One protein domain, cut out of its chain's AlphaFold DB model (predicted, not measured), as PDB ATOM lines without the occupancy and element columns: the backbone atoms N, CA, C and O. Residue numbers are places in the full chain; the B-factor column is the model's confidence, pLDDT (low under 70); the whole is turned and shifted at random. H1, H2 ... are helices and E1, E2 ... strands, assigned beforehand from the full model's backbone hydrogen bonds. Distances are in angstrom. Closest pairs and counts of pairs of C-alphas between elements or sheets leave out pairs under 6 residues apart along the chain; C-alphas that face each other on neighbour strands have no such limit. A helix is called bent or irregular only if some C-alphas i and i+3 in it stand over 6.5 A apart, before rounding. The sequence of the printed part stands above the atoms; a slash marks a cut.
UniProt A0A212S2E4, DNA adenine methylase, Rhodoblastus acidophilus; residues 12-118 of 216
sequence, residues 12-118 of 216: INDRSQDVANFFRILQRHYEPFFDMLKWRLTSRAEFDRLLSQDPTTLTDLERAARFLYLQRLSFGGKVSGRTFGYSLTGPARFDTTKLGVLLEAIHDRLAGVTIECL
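What this domain is: This is residues 12 to 118 of the 216 residues of the protein "DNA adenine methylase" of Rhodoblastus acidophilus (UniProt A0A212S2E4). The longest helix, H1, has a strong kink and crosses H3, the helix nearest to the middle of the domain, while H2 packs on H3 as well. H4 is near H1 but touches no helix, and the short strand E1 follows it, beside the first printed residues. The printed part has 107 residues with four named helices and one named strand, in the order H1, H2, H3, H4, E1, and its class is mostly helix. A stretch of 25 residues with no named element, residues 74 to 98, joins H3 to H4. The whole is compact, with a radius of gyration of the C-alphas of 13.9 A, and spans 40 by 29 by 24 A.

How they stand to each other: H1, residues 17 to 37, has a kink of 110 degrees near residue 29 and is irregular: C-alphas 28 and 31 are 8.9 A apart. H1 touches H3, residues 60 to 73, and their closest C-alphas, those of Phe 22 and Ala 64, are 4.7 A apart. The lines of H1 and H3 are about perpendicular, at 87 degrees. H2, residues 44 to 52, touches H3 with Leu 50 and Arg 66, the closest C-alphas, 6.4 A apart; they run opposite ways at a steep tilt of 50 degrees. H4, residues 99 to 110, is close to H1 but not clearly touching it, and their closest C-alphas, those of Phe 34 and Gly 100, are 7.6 A apart. H2 and H4 are apart, and so are H3 and H4. E1, residues 113 to 116, pairs with no named strand, but its residues 115 to 116 pair with residues 12 to 13, parallel. The closest C-alphas of H1 and E1, those of Ala 20 and Ile 115, are 7.4 A apart. In H2, H3 and H4 every O i to N i+4 pair is within hydrogen-bond range; in H1 14 of 17 are.

Where its parts are: H1 begins at C-alpha 17, at (-68.683, -25.499, -15.896), and measures 20.3 A from first to last C-alpha. H3 measures 20.0 A, H4 16.3 A, H2 12.3 A and E1 9.7 A. H3 begins at C-alpha 60, at (-67.010, -15.313, -17.133). E1 ends at C-alpha 116, at (-68.996, -29.177, -6.629).

The domain as a whole: The two C-alphas farthest apart, those of Thr 89 and Leu 118, are 39.9 A apart. The first and last printed C-alphas, those of Ile 12 and Leu 118, are 10.1 A apart. The printed part has no cut. The link from H3 to H4 is long, those from H1 to H2 and from H2 to H3 are short, and the one from H4 to E1 is tight. The mean pLDDT of the printed part is 86.5, and residues 75 to 82 are under 70.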
ATOM      1  N   ILE A  12     -74.275 -30.054  -3.615       94.62
ATOM      2  CA  ILE A  12     -74.795 -30.206  -4.973       94.62
ATOM      3  C   ILE A  12     -73.625 -30.334  -5.945       94.62
ATOM      4  O   ILE A  12     -72.580 -29.718  -5.741       94.62
ATOM      5  N   ASN A  13     -73.798 -31.120  -7.002       95.12
ATOM      6  CA  ASN A  13     -72.780 -31.322  -8.026       95.12
ATOM      7  C   ASN A  13     -73.402 -31.265  -9.415       95.12
ATOM      8  O   ASN A  13     -74.435 -31.884  -9.653       95.12
ATOM      9  N   ASP A  14     -72.733 -30.574 -10.330       91.31
ATOM     10  CA  ASP A  14     -73.051 -30.599 -11.754       91.31
ATOM     11  C   ASP A  14     -71.744 -30.605 -12.549       91.31
ATOM     12  O   ASP A  14     -70.792 -29.901 -12.214       91.31
ATOM     13  N   ARG A  15     -71.675 -31.398 -13.618       89.12
ATOM     14  CA  ARG A  15     -70.472 -31.477 -14.454       89.12
ATOM     15  C   ARG A  15     -70.251 -30.207 -15.289       89.12
ATOM     16  O   ARG A  15     -69.140 -29.978 -15.783       89.12
ATOM     17  N   SER A  16     -71.302 -29.411 -15.478       88.06
ATOM     18  CA  SER A  16     -71.327 -28.202 -16.288       88.06
ATOM     19  C   SER A  16     -70.547 -27.062 -15.643       88.06
ATOM     20  O   SER A  16     -70.962 -26.449 -14.657       88.06
ATOM     21  N   GLN A  17     -69.449 -26.680 -16.293       89.12
ATOM     22  CA  GLN A  17     -68.683 -25.499 -15.896       89.12
ATOM     23  C   GLN A  17     -69.491 -24.201 -16.011       89.12
ATOM     24  O   GLN A  17     -69.185 -23.246 -15.304       89.12
ATOM     25  N   ASP A  18     -70.522 -24.144 -16.862       90.50
ATOM     26  CA  ASP A  18     -71.388 -22.963 -16.951       90.50
ATOM     27  C   ASP A  18     -72.239 -22.794 -15.681       90.50
ATOM     28  O   ASP A  18     -72.433 -21.665 -15.230       90.50
ATOM     29  N   VAL A  19     -72.680 -23.898 -15.062       90.19
ATOM     30  CA  VAL A  19     -73.408 -23.885 -13.780       90.19
ATOM     31  C   VAL A  19     -72.486 -23.410 -12.657       90.19
ATOM     32  O   VAL A  19     -72.825 -22.476 -11.928       90.19
ATOM     33  N   ALA A  20     -71.286 -23.989 -12.559       91.19
ATOM     34  CA  ALA A  20     -70.291 -23.582 -11.566       91.19
ATOM     35  C   ALA A  20     -69.875 -22.109 -11.739       91.19
ATOM     36  O   ALA A  20     -69.805 -21.347 -10.770       91.19
ATOM     37  N   ASN A  21     -69.656 -21.679 -12.986       94.00
ATOM     38  CA  ASN A  21     -69.359 -20.293 -13.320       94.00
ATOM     39  C   ASN A  21     -70.490 -19.348 -12.894       94.00
ATOM     40  O   ASN A  21     -70.227 -18.327 -12.264       94.00
ATOM     41  N   PHE A  22     -71.741 -19.702 -13.193       93.00
ATOM     42  CA  PHE A  22     -72.909 -18.904 -12.836       93.00
ATOM     43  C   PHE A  22     -72.993 -18.652 -11.325       93.00
ATOM     44  O   PHE A  22     -73.088 -17.498 -10.906       93.00
ATOM     45  N   PHE A  23     -72.864 -19.692 -10.495       90.81
ATOM     46  CA  PHE A  23     -72.895 -19.516  -9.039       90.81
ATOM     47  C   PHE A  23     -71.723 -18.684  -8.514       90.81
ATOM     48  O   PHE A  23     -71.924 -17.817  -7.663       90.81
ATOM     49  N   ARG A  24     -70.513 -18.872  -9.053       91.69
ATOM     50  CA  ARG A  24     -69.351 -18.048  -8.683       91.69
ATOM     51  C   ARG A  24     -69.557 -16.572  -9.027       91.69
ATOM     52  O   ARG A  24     -69.180 -15.707  -8.239       91.69
ATOM     53  N   ILE A  25     -70.142 -16.277 -10.188       93.88
ATOM     54  CA  ILE A  25     -70.450 -14.906 -10.605       93.88
ATOM     55  C   ILE A  25     -71.484 -14.270  -9.678       93.88
ATOM     56  O   ILE A  25     -71.262 -13.147  -9.236       93.88
ATOM     57  N   LEU A  26     -72.551 -14.987  -9.313       89.25
ATOM     58  CA  LEU A  26     -73.523 -14.481  -8.338       89.25
ATOM     59  C   LEU A  26     -72.876 -14.168  -6.982       89.25
ATOM     60  O   LEU A  26     -73.231 -13.178  -6.360       89.25
ATOM     61  N   GLN A  27     -71.902 -14.967  -6.538       86.81
ATOM     62  CA  GLN A  27     -71.207 -14.733  -5.266       86.81
ATOM     63  C   GLN A  27     -70.258 -13.528  -5.300       86.81
ATOM     64  O   GLN A  27     -70.095 -12.849  -4.291       86.81
ATOM     65  N   ARG A  28     -69.577 -13.287  -6.428       89.12
ATOM     66  CA  ARG A  28     -68.480 -12.303  -6.507       89.12
ATOM     67  C   ARG A  28     -68.853 -10.991  -7.187       89.12
ATOM     68  O   ARG A  28     -68.238  -9.968  -6.910       89.12
ATOM     69  N   HIS A  29     -69.811 -11.031  -8.106       91.75
ATOM     70  CA  HIS A  29     -70.112  -9.944  -9.035       91.75
ATOM     71  C   HIS A  29     -71.622  -9.785  -9.256       91.75
ATOM     72  O   HIS A  29     -72.040  -9.480 -10.370       91.75
ATOM     73  N   TYR A  30     -72.440  -9.983  -8.213       88.81
ATOM     74  CA  TYR A  30     -73.902  -9.880  -8.296       88.81
ATOM     75  C   TYR A  30     -74.377  -8.573  -8.950       88.81
ATOM     76  O   TYR A  30     -75.116  -8.622  -9.927       88.81
ATOM     77  N   GLU A  31     -73.905  -7.424  -8.461       91.25
ATOM     78  CA  GLU A  31     -74.318  -6.107  -8.967       91.25
ATOM     79  C   GLU A  31     -73.951  -5.918 -10.458       91.25
ATOM     80  O   GLU A  31     -74.862  -5.724 -11.270       91.25
ATOM     81  N   PRO A  32     -72.677  -6.096 -10.893       93.69
ATOM     82  CA  PRO A  32     -72.337  -6.076 -12.321       93.69
ATOM     83  C   PRO A  32     -73.132  -7.076 -13.167       93.69
ATOM     84  O   PRO A  32     -73.504  -6.788 -14.305       93.69
ATOM     85  N   PHE A  33     -73.389  -8.267 -12.624       93.12
ATOM     86  CA  PHE A  33     -74.150  -9.304 -13.307       93.12
ATOM     87  C   PHE A  33     -75.602  -8.878 -13.533       93.12
ATOM     88  O   PHE A  33     -76.124  -9.012 -14.641       93.12
ATOM     89  N   PHE A  34     -76.251  -8.337 -12.505       90.12
ATOM     90  CA  PHE A  34     -77.622  -7.856 -12.598       90.12
ATOM     91  C   PHE A  34     -77.732  -6.657 -13.546       90.12
ATOM     92  O   PHE A  34     -78.645  -6.606 -14.376       90.12
ATOM     93  N   ASP A  35     -76.753  -5.752 -13.524       91.25
ATOM     94  CA  ASP A  35     -76.673  -4.618 -14.445       91.25
ATOM     95  C   ASP A  35     -76.628  -5.035 -15.921       91.25
ATOM     96  O   ASP A  35     -77.265  -4.392 -16.759       91.25
ATOM     97  N   MET A  36     -75.963  -6.147 -16.247       90.88
ATOM     98  CA  MET A  36     -75.958  -6.715 -17.604       90.88
ATOM     99  C   MET A  36     -77.305  -7.303 -18.041       90.88
ATOM    100  O   MET A  36     -77.531  -7.521 -19.239       90.88
ATOM    101  N   LEU A  37     -78.181  -7.625 -17.089       90.38
ATOM    102  CA  LEU A  37     -79.441  -8.317 -17.340       90.38
ATOM    103  C   LEU A  37     -80.656  -7.400 -17.253       90.38
ATOM    104  O   LEU A  37     -81.619  -7.654 -17.969       90.38
ATOM    105  N   LYS A  38     -80.627  -6.349 -16.427       86.56
ATOM    106  CA  LYS A  38     -81.817  -5.560 -16.050       86.56
ATOM    107  C   LYS A  38     -82.610  -4.986 -17.230       86.56
ATOM    108  O   LYS A  38     -83.833  -4.917 -17.157       86.56
ATOM    109  N   TRP A  39     -81.935  -4.655 -18.332       88.75
ATOM    110  CA  TRP A  39     -82.551  -4.114 -19.553       88.75
ATOM    111  C   TRP A  39     -82.760  -5.144 -20.670       88.75
ATOM    112  O   TRP A  39     -83.205  -4.791 -21.761       88.75
ATOM    113  N   ARG A  40     -82.425  -6.419 -20.440       88.62
ATOM    114  CA  ARG A  40     -82.618  -7.462 -21.449       88.62
ATOM    115  C   ARG A  40     -84.095  -7.804 -21.587       88.62
ATOM    116  O   ARG A  40     -84.797  -8.025 -20.605       88.62
ATOM    117  N   LEU A  41     -84.531  -7.913 -22.835       89.75
ATOM    118  CA  LEU A  41     -85.875  -8.336 -23.208       89.75
ATOM    119  C   LEU A  41     -85.844  -9.754 -23.766       89.75
ATOM    120  O   LEU A  41     -84.824 -10.207 -24.284       89.75
ATOM    121  N   THR A  42     -86.987 -10.436 -23.719       91.06
ATOM    122  CA  THR A  42     -87.135 -11.699 -24.441       91.06
ATOM    123  C   THR A  42     -87.140 -11.431 -25.948       91.06
ATOM    124  O   THR A  42     -88.065 -10.820 -26.473       91.06
ATOM    125  N   SER A  43     -86.121 -11.921 -26.651       91.50
ATOM    126  CA  SER A  43     -85.983 -11.813 -28.107       91.50
ATOM    127  C   SER A  43     -85.465 -13.118 -28.702       91.50
ATOM    128  O   SER A  43     -84.470 -13.672 -28.223       91.50
ATOM    129  N   ARG A  44     -86.128 -13.590 -29.767       89.94
ATOM    130  CA  ARG A  44     -85.699 -14.768 -30.536       89.94
ATOM    131  C   ARG A  44     -84.382 -14.509 -31.263       89.94
ATOM    132  O   ARG A  44     -83.477 -15.322 -31.155       89.94
ATOM    133  N   ALA A  45     -84.241 -13.350 -31.907       92.94
ATOM    134  CA  ALA A  45     -83.003 -12.988 -32.593       92.94
ATOM    135  C   ALA A  45     -81.808 -12.933 -31.626       92.94
ATOM    136  O   ALA A  45     -80.732 -13.429 -31.944       92.94
ATOM    137  N   GLU A  46     -82.005 -12.391 -30.418       93.56
ATOM    138  CA  GLU A  46     -80.951 -12.379 -29.394       93.56
ATOM    139  C   GLU A  46     -80.659 -13.784 -28.862       93.56
ATOM    140  O   GLU A  46     -79.505 -14.121 -28.621       93.56
ATOM    141  N   PHE A  47     -81.682 -14.626 -28.701       92.12
ATOM    142  CA  PHE A  47     -81.489 -16.023 -28.317       92.12
ATOM    143  C   PHE A  47     -80.644 -16.777 -29.343       92.12
ATOM    144  O   PHE A  47     -79.665 -17.405 -28.957       92.12
ATOM    145  N   ASP A  48     -80.972 -16.671 -30.632       91.88
ATOM    146  CA  ASP A  48     -80.239 -17.345 -31.707       91.88
ATOM    147  C   ASP A  48     -78.801 -16.799 -31.828       91.88
ATOM    148  O   ASP A  48     -77.839 -17.565 -31.963       91.88
ATOM    149  N   ARG A  49     -78.624 -15.476 -31.680       94.81
ATOM    150  CA  ARG A  49     -77.302 -14.832 -31.622       94.81
ATOM    151  C   ARG A  49     -76.470 -15.367 -30.457       94.81
ATOM    152  O   ARG A  49     -75.338 -15.780 -30.664       94.81
ATOM    153  N   LEU A  50     -77.014 -15.390 -29.242       93.44
ATOM    154  CA  LEU A  50     -76.313 -15.920 -28.071       93.44
ATOM    155  C   LEU A  50     -76.046 -17.423 -28.210       93.44
ATOM    156  O   LEU A  50     -74.973 -17.889 -27.840       93.44
ATOM    157  N   LEU A  51     -76.984 -18.194 -28.761       90.12
ATOM    158  CA  LEU A  51     -76.830 -19.636 -28.946       90.12
ATOM    159  C   LEU A  51     -75.655 -19.964 -29.879       90.12
ATOM    160  O   LEU A  51     -74.892 -20.878 -29.574       90.12
ATOM    161  N   SER A  52     -75.482 -19.186 -30.951       91.25
ATOM    162  CA  SER A  52     -74.402 -19.341 -31.939       91.25
ATOM    163  C   SER A  52     -73.032 -18.807 -31.501       91.25
ATOM    164  O   SER A  52     -72.036 -19.105 -32.156       91.25
ATOM    165  N   GLN A  53     -72.946 -18.049 -30.403       92.75
ATOM    166  CA  GLN A  53     -71.662 -17.576 -29.879       92.75
ATOM    167  C   GLN A  53     -70.819 -18.717 -29.300       92.75
ATOM    168  O   GLN A  53     -71.323 -19.529 -28.518       92.75
ATOM    169  N   ASP A  54     -69.519 -18.692 -29.604       91.06
ATOM    170  CA  ASP A  54     -68.512 -19.538 -28.966       91.06
ATOM    171  C   ASP A  54     -68.284 -19.090 -27.507       91.06
ATOM    172  O   ASP A  54     -67.766 -17.989 -27.278       91.06
ATOM    173  N   PRO A  55     -68.637 -19.916 -26.501       89.81
ATOM    174  CA  PRO A  55     -68.478 -19.562 -25.095       89.81
ATOM    175  C   PRO A  55     -67.030 -19.294 -24.677       89.81
ATOM    176  O   PRO A  55     -66.820 -18.601 -23.687       89.81
ATOM    177  N   THR A  56     -66.038 -19.831 -25.396       90.62
ATOM    178  CA  THR A  56     -64.615 -19.661 -25.062       90.62
ATOM    179  C   THR A  56     -64.106 -18.244 -25.327       90.62
ATOM    180  O   THR A  56     -63.085 -17.842 -24.776       90.62
ATOM    181  N   THR A  57     -64.844 -17.468 -26.121       94.75
ATOM    182  CA  THR A  57     -64.517 -16.076 -26.462       94.75
ATOM    183  C   THR A  57     -65.102 -15.053 -25.486       94.75
ATOM    184  O   THR A  57     -64.842 -13.860 -25.614       94.75
ATOM    185  N   LEU A  58     -65.904 -15.507 -24.521       95.81
ATOM    186  CA  LEU A  58     -66.651 -14.661 -23.599       95.81
ATOM    187  C   LEU A  58     -65.964 -14.586 -22.235       95.81
ATOM    188  O   LEU A  58     -65.405 -15.569 -21.743       95.81
ATOM    189  N   THR A  59     -66.093 -13.440 -21.575       96.62
ATOM    190  CA  THR A  59     -65.750 -13.312 -20.155       96.62
ATOM    191  C   THR A  59     -66.656 -14.192 -19.293       96.62
ATOM    192  O   THR A  59     -67.784 -14.522 -19.665       96.62
ATOM    193  N   ASP A  60     -66.210 -14.531 -18.085       96.06
ATOM    194  CA  ASP A  60     -67.010 -15.313 -17.133       96.06
ATOM    195  C   ASP A  60     -68.384 -14.686 -16.843       96.06
ATOM    196  O   ASP A  60     -69.387 -15.397 -16.723       96.06
ATOM    197  N   LEU A  61     -68.440 -13.353 -16.773       95.69
ATOM    198  CA  LEU A  61     -69.664 -12.591 -16.534       95.69
ATOM    199  C   LEU A  61     -70.638 -12.719 -17.718       95.69
ATOM    200  O   LEU A  61     -71.819 -13.020 -17.532       95.69
ATOM    201  N   GLU A  62     -70.136 -12.580 -18.948       95.56
ATOM    202  CA  GLU A  62     -70.916 -12.781 -20.175       95.56
ATOM    203  C   GLU A  62     -71.389 -14.227 -20.320       95.56
ATOM    204  O   GLU A  62     -72.546 -14.458 -20.678       95.56
ATOM    205  N   ARG A  63     -70.537 -15.206 -19.992       95.44
ATOM    206  CA  ARG A  63     -70.903 -16.628 -19.996       95.44
ATOM    207  C   ARG A  63     -72.041 -16.915 -19.028       95.44
ATOM    208  O   ARG A  63     -72.991 -17.594 -19.411       95.44
ATOM    209  N   ALA A  64     -71.990 -16.374 -17.810       94.75
ATOM    210  CA  ALA A  64     -73.064 -16.520 -16.830       94.75
ATOM    211  C   ALA A  64     -74.377 -15.885 -17.328       94.75
ATOM    212  O   ALA A  64     -75.447 -16.485 -17.200       94.75
ATOM    213  N   ALA A  65     -74.303 -14.699 -17.943       94.12
ATOM    214  CA  ALA A  65     -75.482 -13.975 -18.425       94.12
ATOM    215  C   ALA A  65     -76.126 -14.711 -19.605       94.12
ATOM    216  O   ALA A  65     -77.342 -14.924 -19.637       94.12
ATOM    217  N   ARG A  66     -75.289 -15.173 -20.541       93.69
ATOM    218  CA  ARG A  66     -75.671 -16.034 -21.660       93.69
ATOM    219  C   ARG A  66     -76.313 -17.328 -21.169       93.69
ATOM    220  O   ARG A  66     -77.386 -17.681 -21.653       93.69
ATOM    221  N   PHE A  67     -75.683 -18.024 -20.221       92.50
ATOM    222  CA  PHE A  67     -76.193 -19.274 -19.657       92.50
ATOM    223  C   PHE A  67     -77.603 -19.090 -19.091       92.50
ATOM    224  O   PHE A  67     -78.518 -19.805 -19.500       92.50
ATOM    225  N   LEU A  68     -77.806 -18.089 -18.231       91.62
ATOM    226  CA  LEU A  68     -79.105 -17.813 -17.620       91.62
ATOM    227  C   LEU A  68     -80.175 -17.443 -18.661       91.62
ATOM    228  O   LEU A  68     -81.292 -17.961 -18.599       91.62
ATOM    229  N   TYR A  69     -79.845 -16.573 -19.621       91.81
ATOM    230  CA  TYR A  69     -80.777 -16.142 -20.668       91.81
ATOM    231  C   TYR A  69     -81.219 -17.315 -21.552       91.81
ATOM    232  O   TYR A  69     -82.417 -17.535 -21.747       91.81
ATOM    233  N   LEU A  70     -80.264 -18.125 -22.022       91.06
ATOM    234  CA  LEU A  70     -80.558 -19.315 -22.815       91.06
ATOM    235  C   LEU A  70     -81.354 -20.343 -22.005       91.06
ATOM    236  O   LEU A  70     -82.331 -20.880 -22.518       91.06
ATOM    237  N   GLN A  71     -81.000 -20.593 -20.743       87.44
ATOM    238  CA  GLN A  71     -81.694 -21.568 -19.897       87.44
ATOM    239  C   GLN A  71     -83.164 -21.193 -19.662       87.44
ATOM    240  O   GLN A  71     -84.046 -22.046 -19.720       87.44
ATOM    241  N   ARG A  72     -83.442 -19.903 -19.452       85.81
ATOM    242  CA  ARG A  72     -84.795 -19.361 -19.242       85.81
ATOM    243  C   ARG A  72     -85.688 -19.437 -20.468       85.81
ATOM    244  O   ARG A  72     -86.896 -19.634 -20.340       85.81
ATOM    245  N   LEU A  73     -85.098 -19.226 -21.638       86.00
ATOM    246  CA  LEU A  73     -85.818 -19.148 -22.904       86.00
ATOM    247  C   LEU A  73     -85.792 -20.455 -23.691       86.00
ATOM    248  O   LEU A  73     -86.484 -20.556 -24.696       86.00
ATOM    249  N   SER A  74     -85.053 -21.468 -23.242       81.75
ATOM    250  CA  SER A  74     -85.070 -22.786 -23.872       81.75
ATOM    251  C   SER A  74     -86.327 -23.569 -23.490       81.75
ATOM    252  O   SER A  74     -86.746 -23.591 -22.329       81.75
ATOM    253  N   PHE A  75     -86.930 -24.265 -24.453       64.06
ATOM    254  CA  PHE A  75     -88.000 -25.217 -24.168       64.06
ATOM    255  C   PHE A  75     -87.464 -26.366 -23.296       64.06
ATOM    256  O   PHE A  75     -86.495 -27.034 -23.660       64.06
ATOM    257  N   GLY A  76     -88.072 -26.571 -22.123       60.81
ATOM    258  CA  GLY A  76     -87.659 -27.600 -21.163       60.81
ATOM    259  C   GLY A  76     -86.265 -27.405 -20.552       60.81
ATOM    260  O   GLY A  76     -85.726 -28.364 -20.018       60.81
ATOM    261  N   GLY A  77     -85.651 -26.217 -20.655       55.66
ATOM    262  CA  GLY A  77     -84.343 -25.952 -20.036       55.66
ATOM    263  C   GLY A  77     -83.195 -26.837 -20.549       55.66
ATOM    264  O   GLY A  77     -82.230 -27.072 -19.827       55.66
ATOM    265  N   LYS A  78     -83.286 -27.363 -21.777       58.16
ATOM    266  CA  LYS A  78     -82.237 -28.222 -22.349       58.16
ATOM    267  C   LYS A  78     -80.902 -27.477 -22.441       58.16
ATOM    268  O   LYS A  78     -80.893 -26.268 -22.663       58.16
ATOM    269  N   VAL A  79     -79.777 -28.179 -22.307       54.44
ATOM    270  CA  VAL A  79     -78.426 -27.591 -22.440       54.44
ATOM    271  C   VAL A  79     -77.860 -27.790 -23.856       54.44
ATOM    272  O   VAL A  79     -77.210 -26.886 -24.375       54.44
ATOM    273  N   SER A  80     -78.207 -28.894 -24.531       49.69
ATOM    274  CA  SER A  80     -77.947 -29.148 -25.960       49.69
ATOM    275  C   SER A  80     -79.247 -29.190 -26.778       49.69
ATOM    276  O   SER A  80     -80.300 -29.594 -26.279       49.69
ATOM    277  N   GLY A  81     -79.192 -28.756 -28.045       56.03
ATOM    278  CA  GLY A  81     -80.364 -28.695 -28.933       56.03
ATOM    279  C   GLY A  81     -81.433 -27.693 -28.474       56.03
ATOM    280  O   GLY A  81     -82.629 -27.949 -28.610       56.03
ATOM    281  N   ARG A  82     -80.998 -26.580 -27.869       64.75
ATOM    282  CA  ARG A  82     -81.856 -25.529 -27.309       64.75
ATOM    283  C   ARG A  82     -82.754 -24.910 -28.381       64.75
ATOM    284  O   ARG A  82     -82.265 -24.316 -29.334       64.75
ATOM    285  N   THR A  83     -84.067 -24.995 -28.183       71.31
ATOM    286  CA  THR A  83     -85.065 -24.298 -29.002       71.31
ATOM    287  C   THR A  83     -85.714 -23.184 -28.196       71.31
ATOM    288  O   THR A  83     -85.979 -23.342 -27.004       71.31
ATOM    289  N   PHE A  84     -85.991 -22.053 -28.841       78.62
ATOM    290  CA  PHE A  84     -86.671 -20.936 -28.192       78.62
ATOM    291  C   PHE A  84     -88.111 -21.318 -27.820       78.62
ATOM    292  O   PHE A  84     -88.960 -21.530 -28.692       78.62
ATOM    293  N   GLY A  85     -88.382 -21.383 -26.520       76.94
ATOM    294  CA  GLY A  85     -89.695 -21.618 -25.943       76.94
ATOM    295  C   GLY A  85     -90.503 -20.326 -25.867       76.94
ATOM    296  O   GLY A  85     -90.066 -19.338 -25.282       76.94
ATOM    297  N   TYR A  86     -91.713 -20.354 -26.415       76.50
ATOM    298  CA  TYR A  86     -92.683 -19.264 -26.330       76.50
ATOM    299  C   TYR A  86     -94.032 -19.792 -25.838       76.50
ATOM    300  O   TYR A  86     -94.278 -20.997 -25.857       76.50
ATOM    301  N   SER A  87     -94.885 -18.890 -25.361       75.88
ATOM    302  CA  SER A  87     -96.260 -19.194 -24.966       75.88
ATOM    303  C   SER A  87     -97.219 -18.360 -25.806       75.88
ATOM    304  O   SER A  87     -96.960 -17.181 -26.030       75.88
ATOM    305  N   LEU A  88     -98.316 -18.971 -26.260       77.75
ATOM    306  CA  LEU A  88     -99.427 -18.258 -26.902       77.75
ATOM    307  C   LEU A  88    -100.437 -17.713 -25.880       77.75
ATOM    308  O   LEU A  88    -101.262 -16.874 -26.219       77.75
ATOM    309  N   THR A  89    -100.380 -18.191 -24.634       82.50
ATOM    310  CA  THR A  89    -101.397 -17.950 -23.596       82.50
ATOM    311  C   THR A  89    -100.840 -17.270 -22.345       82.50
ATOM    312  O   THR A  89    -101.553 -17.094 -21.363       82.50
ATOM    313  N   GLY A  90     -99.563 -16.882 -22.348       77.69
ATOM    314  CA  GLY A  90     -98.913 -16.273 -21.193       77.69
ATOM    315  C   GLY A  90     -97.712 -15.409 -21.566       77.69
ATOM    316  O   GLY A  90     -97.280 -15.415 -22.720       77.69
ATOM    317  N   PRO A  91     -97.162 -14.661 -20.594       81.00
ATOM    318  CA  PRO A  91     -96.042 -13.764 -20.832       81.00
ATOM    319  C   PRO A  91     -94.766 -14.528 -21.206       81.00
ATOM    320  O   PRO A  91     -94.612 -15.725 -20.945       81.00
ATOM    321  N   ALA A  92     -93.820 -13.803 -21.798       84.12
ATOM    322  CA  ALA A  92     -92.492 -14.320 -22.088       84.12
ATOM    323  C   ALA A  92     -91.744 -14.750 -20.807       84.12
ATOM    324  O   ALA A  92     -91.994 -14.240 -19.716       84.12
ATOM    325  N   ARG A  93     -90.815 -15.710 -20.936       79.56
ATOM    326  CA  ARG A  93     -90.190 -16.395 -19.785       79.56
ATOM    327  C   ARG A  93     -88.978 -15.676 -19.183       79.56
ATOM    328  O   ARG A  93     -88.561 -16.029 -18.078       79.56
ATOM    329  N   PHE A  94     -88.407 -14.695 -19.885       84.56
ATOM    330  CA  PHE A  94     -87.333 -13.856 -19.353       84.56
ATOM    331  C   PHE A  94     -87.913 -12.522 -18.882       84.56
ATOM    332  O   PHE A  94     -88.074 -11.590 -19.668       84.56
ATOM    333  N   ASP A  95     -88.262 -12.481 -17.597       83.50
ATOM    334  CA  ASP A  95     -88.835 -11.327 -16.906       83.50
ATOM    335  C   ASP A  95     -87.841 -10.833 -15.848       83.50
ATOM    336  O   ASP A  95     -87.655 -11.464 -14.802       83.50
ATOM    337  N   THR A  96     -87.172  -9.717 -16.140       83.31
ATOM    338  CA  THR A  96     -86.137  -9.135 -15.275       83.31
ATOM    339  C   THR A  96     -86.717  -8.551 -13.989       83.31
ATOM    340  O   THR A  96     -86.017  -8.526 -12.979       83.31
ATOM    341  N   THR A  97     -88.006  -8.186 -13.972       82.25
ATOM    342  CA  THR A  97     -88.679  -7.646 -12.775       82.25
ATOM    343  C   THR A  97     -88.787  -8.681 -11.656       82.25
ATOM    344  O   THR A  97     -88.763  -8.337 -10.479       82.25
ATOM    345  N   LYS A  98     -88.845  -9.967 -12.017       83.31
ATOM    346  CA  LYS A  98     -88.869 -11.097 -11.074       83.31
ATOM    347  C   LYS A  98     -87.492 -11.704 -10.839       83.31
ATOM    348  O   LYS A  98     -87.340 -12.554  -9.963       83.31
ATOM    349  N   LEU A  99     -86.503 -11.320 -11.644       83.81
ATOM    350  CA  LEU A  99     -85.206 -11.974 -11.639       83.81
ATOM    351  C   LEU A  99     -84.413 -11.657 -10.370       83.81
ATOM    352  O   LEU A  99     -83.844 -12.580  -9.801       83.81
ATOM    353  N   GLY A 100     -84.428 -10.406  -9.899       82.69
ATOM    354  CA  GLY A 100     -83.727 -10.001  -8.671       82.69
ATOM    355  C   GLY A 100     -84.188 -10.812  -7.457       82.69
ATOM    356  O   GLY A 100     -83.400 -11.563  -6.887       82.69
ATOM    357  N   VAL A 101     -85.499 -10.781  -7.183       85.81
ATOM    358  CA  VAL A 101     -86.146 -11.542  -6.093       85.81
ATOM    359  C   VAL A 101     -85.816 -13.032  -6.160       85.81
ATOM    360  O   VAL A 101     -85.600 -13.689  -5.144       85.81
ATOM    361  N   LEU A 102     -85.777 -13.599  -7.365       85.31
ATOM    362  CA  LEU A 102     -85.444 -15.002  -7.515       85.31
ATOM    363  C   LEU A 102     -83.967 -15.294  -7.230       85.31
ATOM    364  O   LEU A 102     -83.671 -16.311  -6.607       85.31
ATOM    365  N   LEU A 103     -83.048 -14.461  -7.721       84.69
ATOM    366  CA  LEU A 103     -81.618 -14.650  -7.481       84.69
ATOM    367  C   LEU A 103     -81.294 -14.530  -5.987       84.69
ATOM    368  O   LEU A 103     -80.522 -15.342  -5.482       84.69
ATOM    369  N   GLU A 104     -81.941 -13.602  -5.281       84.75
ATOM    370  CA  GLU A 104     -81.874 -13.492  -3.818       84.75
ATOM    371  C   GLU A 104     -82.396 -14.763  -3.136       84.75
ATOM    372  O   GLU A 104     -81.692 -15.381  -2.343       84.75
ATOM    373  N   ALA A 105     -83.580 -15.249  -3.520       86.88
ATOM    374  CA  ALA A 105     -84.134 -16.476  -2.945       86.88
ATOM    375  C   ALA A 105     -83.260 -17.721  -3.208       86.88
ATOM    376  O   ALA A 105     -83.222 -18.642  -2.389       86.88
ATOM    377  N   ILE A 106     -82.572 -17.776  -4.355       84.88
ATOM    378  CA  ILE A 106     -81.597 -18.830  -4.667       84.88
ATOM    379  C   ILE A 106     -80.370 -18.697  -3.767       84.88
ATOM    380  O   ILE A 106     -79.915 -19.711  -3.240       84.88
ATOM    381  N   HIS A 107     -79.856 -17.478  -3.575       83.62
ATOM    382  CA  HIS A 107     -78.747 -17.218  -2.662       83.62
ATOM    383  C   HIS A 107     -79.080 -17.701  -1.248       83.62
ATOM    384  O   HIS A 107     -78.357 -18.540  -0.717       83.62
ATOM    385  N   ASP A 108     -80.217 -17.283  -0.694       86.19
ATOM    386  CA  ASP A 108     -80.644 -17.666   0.656       86.19
ATOM    387  C   ASP A 108     -80.802 -19.182   0.807       86.19
ATOM    388  O   ASP A 108     -80.448 -19.765   1.830       86.19
ATOM    389  N   ARG A 109     -81.322 -19.854  -0.224       86.62
ATOM    390  CA  ARG A 109     -81.480 -21.312  -0.219       86.62
ATOM    391  C   ARG A 109     -80.136 -22.034  -0.275       86.62
ATOM    392  O   ARG A 109     -79.984 -23.089   0.339       86.62
ATOM    393  N   LEU A 110     -79.211 -21.541  -1.086       86.31
ATOM    394  CA  LEU A 110     -77.915 -22.180  -1.282       86.31
ATOM    395  C   LEU A 110     -76.871 -21.703  -0.268       86.31
ATOM    396  O   LEU A 110     -75.753 -22.214  -0.264       86.31
ATOM    397  N   ALA A 111     -77.231 -20.781   0.625       85.00
ATOM    398  CA  ALA A 111     -76.412 -20.410   1.764       85.00
ATOM    399  C   ALA A 111     -76.106 -21.656   2.612       85.00
ATOM    400  O   ALA A 111     -77.008 -22.352   3.078       85.00
ATOM    401  N   GLY A 112     -74.817 -21.962   2.779       87.56
ATOM    402  CA  GLY A 112     -74.349 -23.159   3.485       87.56
ATOM    403  C   GLY A 112     -74.297 -24.443   2.645       87.56
ATOM    404  O   GLY A 112     -73.901 -25.480   3.167       87.56
ATOM    405  N   VAL A 113     -74.646 -24.394   1.354       91.25
ATOM    406  CA  VAL A 113     -74.518 -25.532   0.432       91.25
ATOM    407  C   VAL A 113     -73.142 -25.531  -0.222       91.25
ATOM    408  O   VAL A 113     -72.700 -24.520  -0.767       91.25
ATOM    409  N   THR A 114     -72.476 -26.685  -0.230       93.56
ATOM    410  CA  THR A 114     -71.247 -26.872  -1.011       93.56
ATOM    411  C   THR A 114     -71.607 -27.165  -2.468       93.56
ATOM    412  O   THR A 114     -72.419 -28.046  -2.740       93.56
ATOM    413  N   ILE A 115     -71.018 -26.432  -3.412       92.12
ATOM    414  CA  ILE A 115     -71.238 -26.628  -4.853       92.12
ATOM    415  C   ILE A 115     -69.966 -27.221  -5.455       92.12
ATOM    416  O   ILE A 115     -68.921 -26.575  -5.462       92.12
ATOM    417  N   GLU A 116     -70.068 -28.443  -5.961       95.06
ATOM    418  CA  GLU A 116     -68.996 -29.177  -6.629       95.06
ATOM    419  C   GLU A 116     -69.192 -29.150  -8.156       95.06
ATOM    420  O   GLU A 116     -70.307 -29.004  -8.666       95.06
ATOM    421  N   CYS A 117     -68.088 -29.285  -8.890       94.62
ATOM    422  CA  CYS A 117     -68.072 -29.373 -10.354       94.62
ATOM    423  C   CYS A 117     -67.228 -30.577 -10.799       94.62
ATOM    424  O   CYS A 117     -66.241 -30.439 -11.529       94.62
ATOM    425  N   LEU A 118     -67.573 -31.757 -10.286       94.69
ATOM    426  CA  LEU A 118     -66.819 -33.000 -10.437       94.69
ATOM    427  C   LEU A 118     -67.482 -33.959 -11.430       94.69
ATOM    428  O   LEU A 118     -68.672 -33.845 -11.743       94.69
TER     429      LEU A 118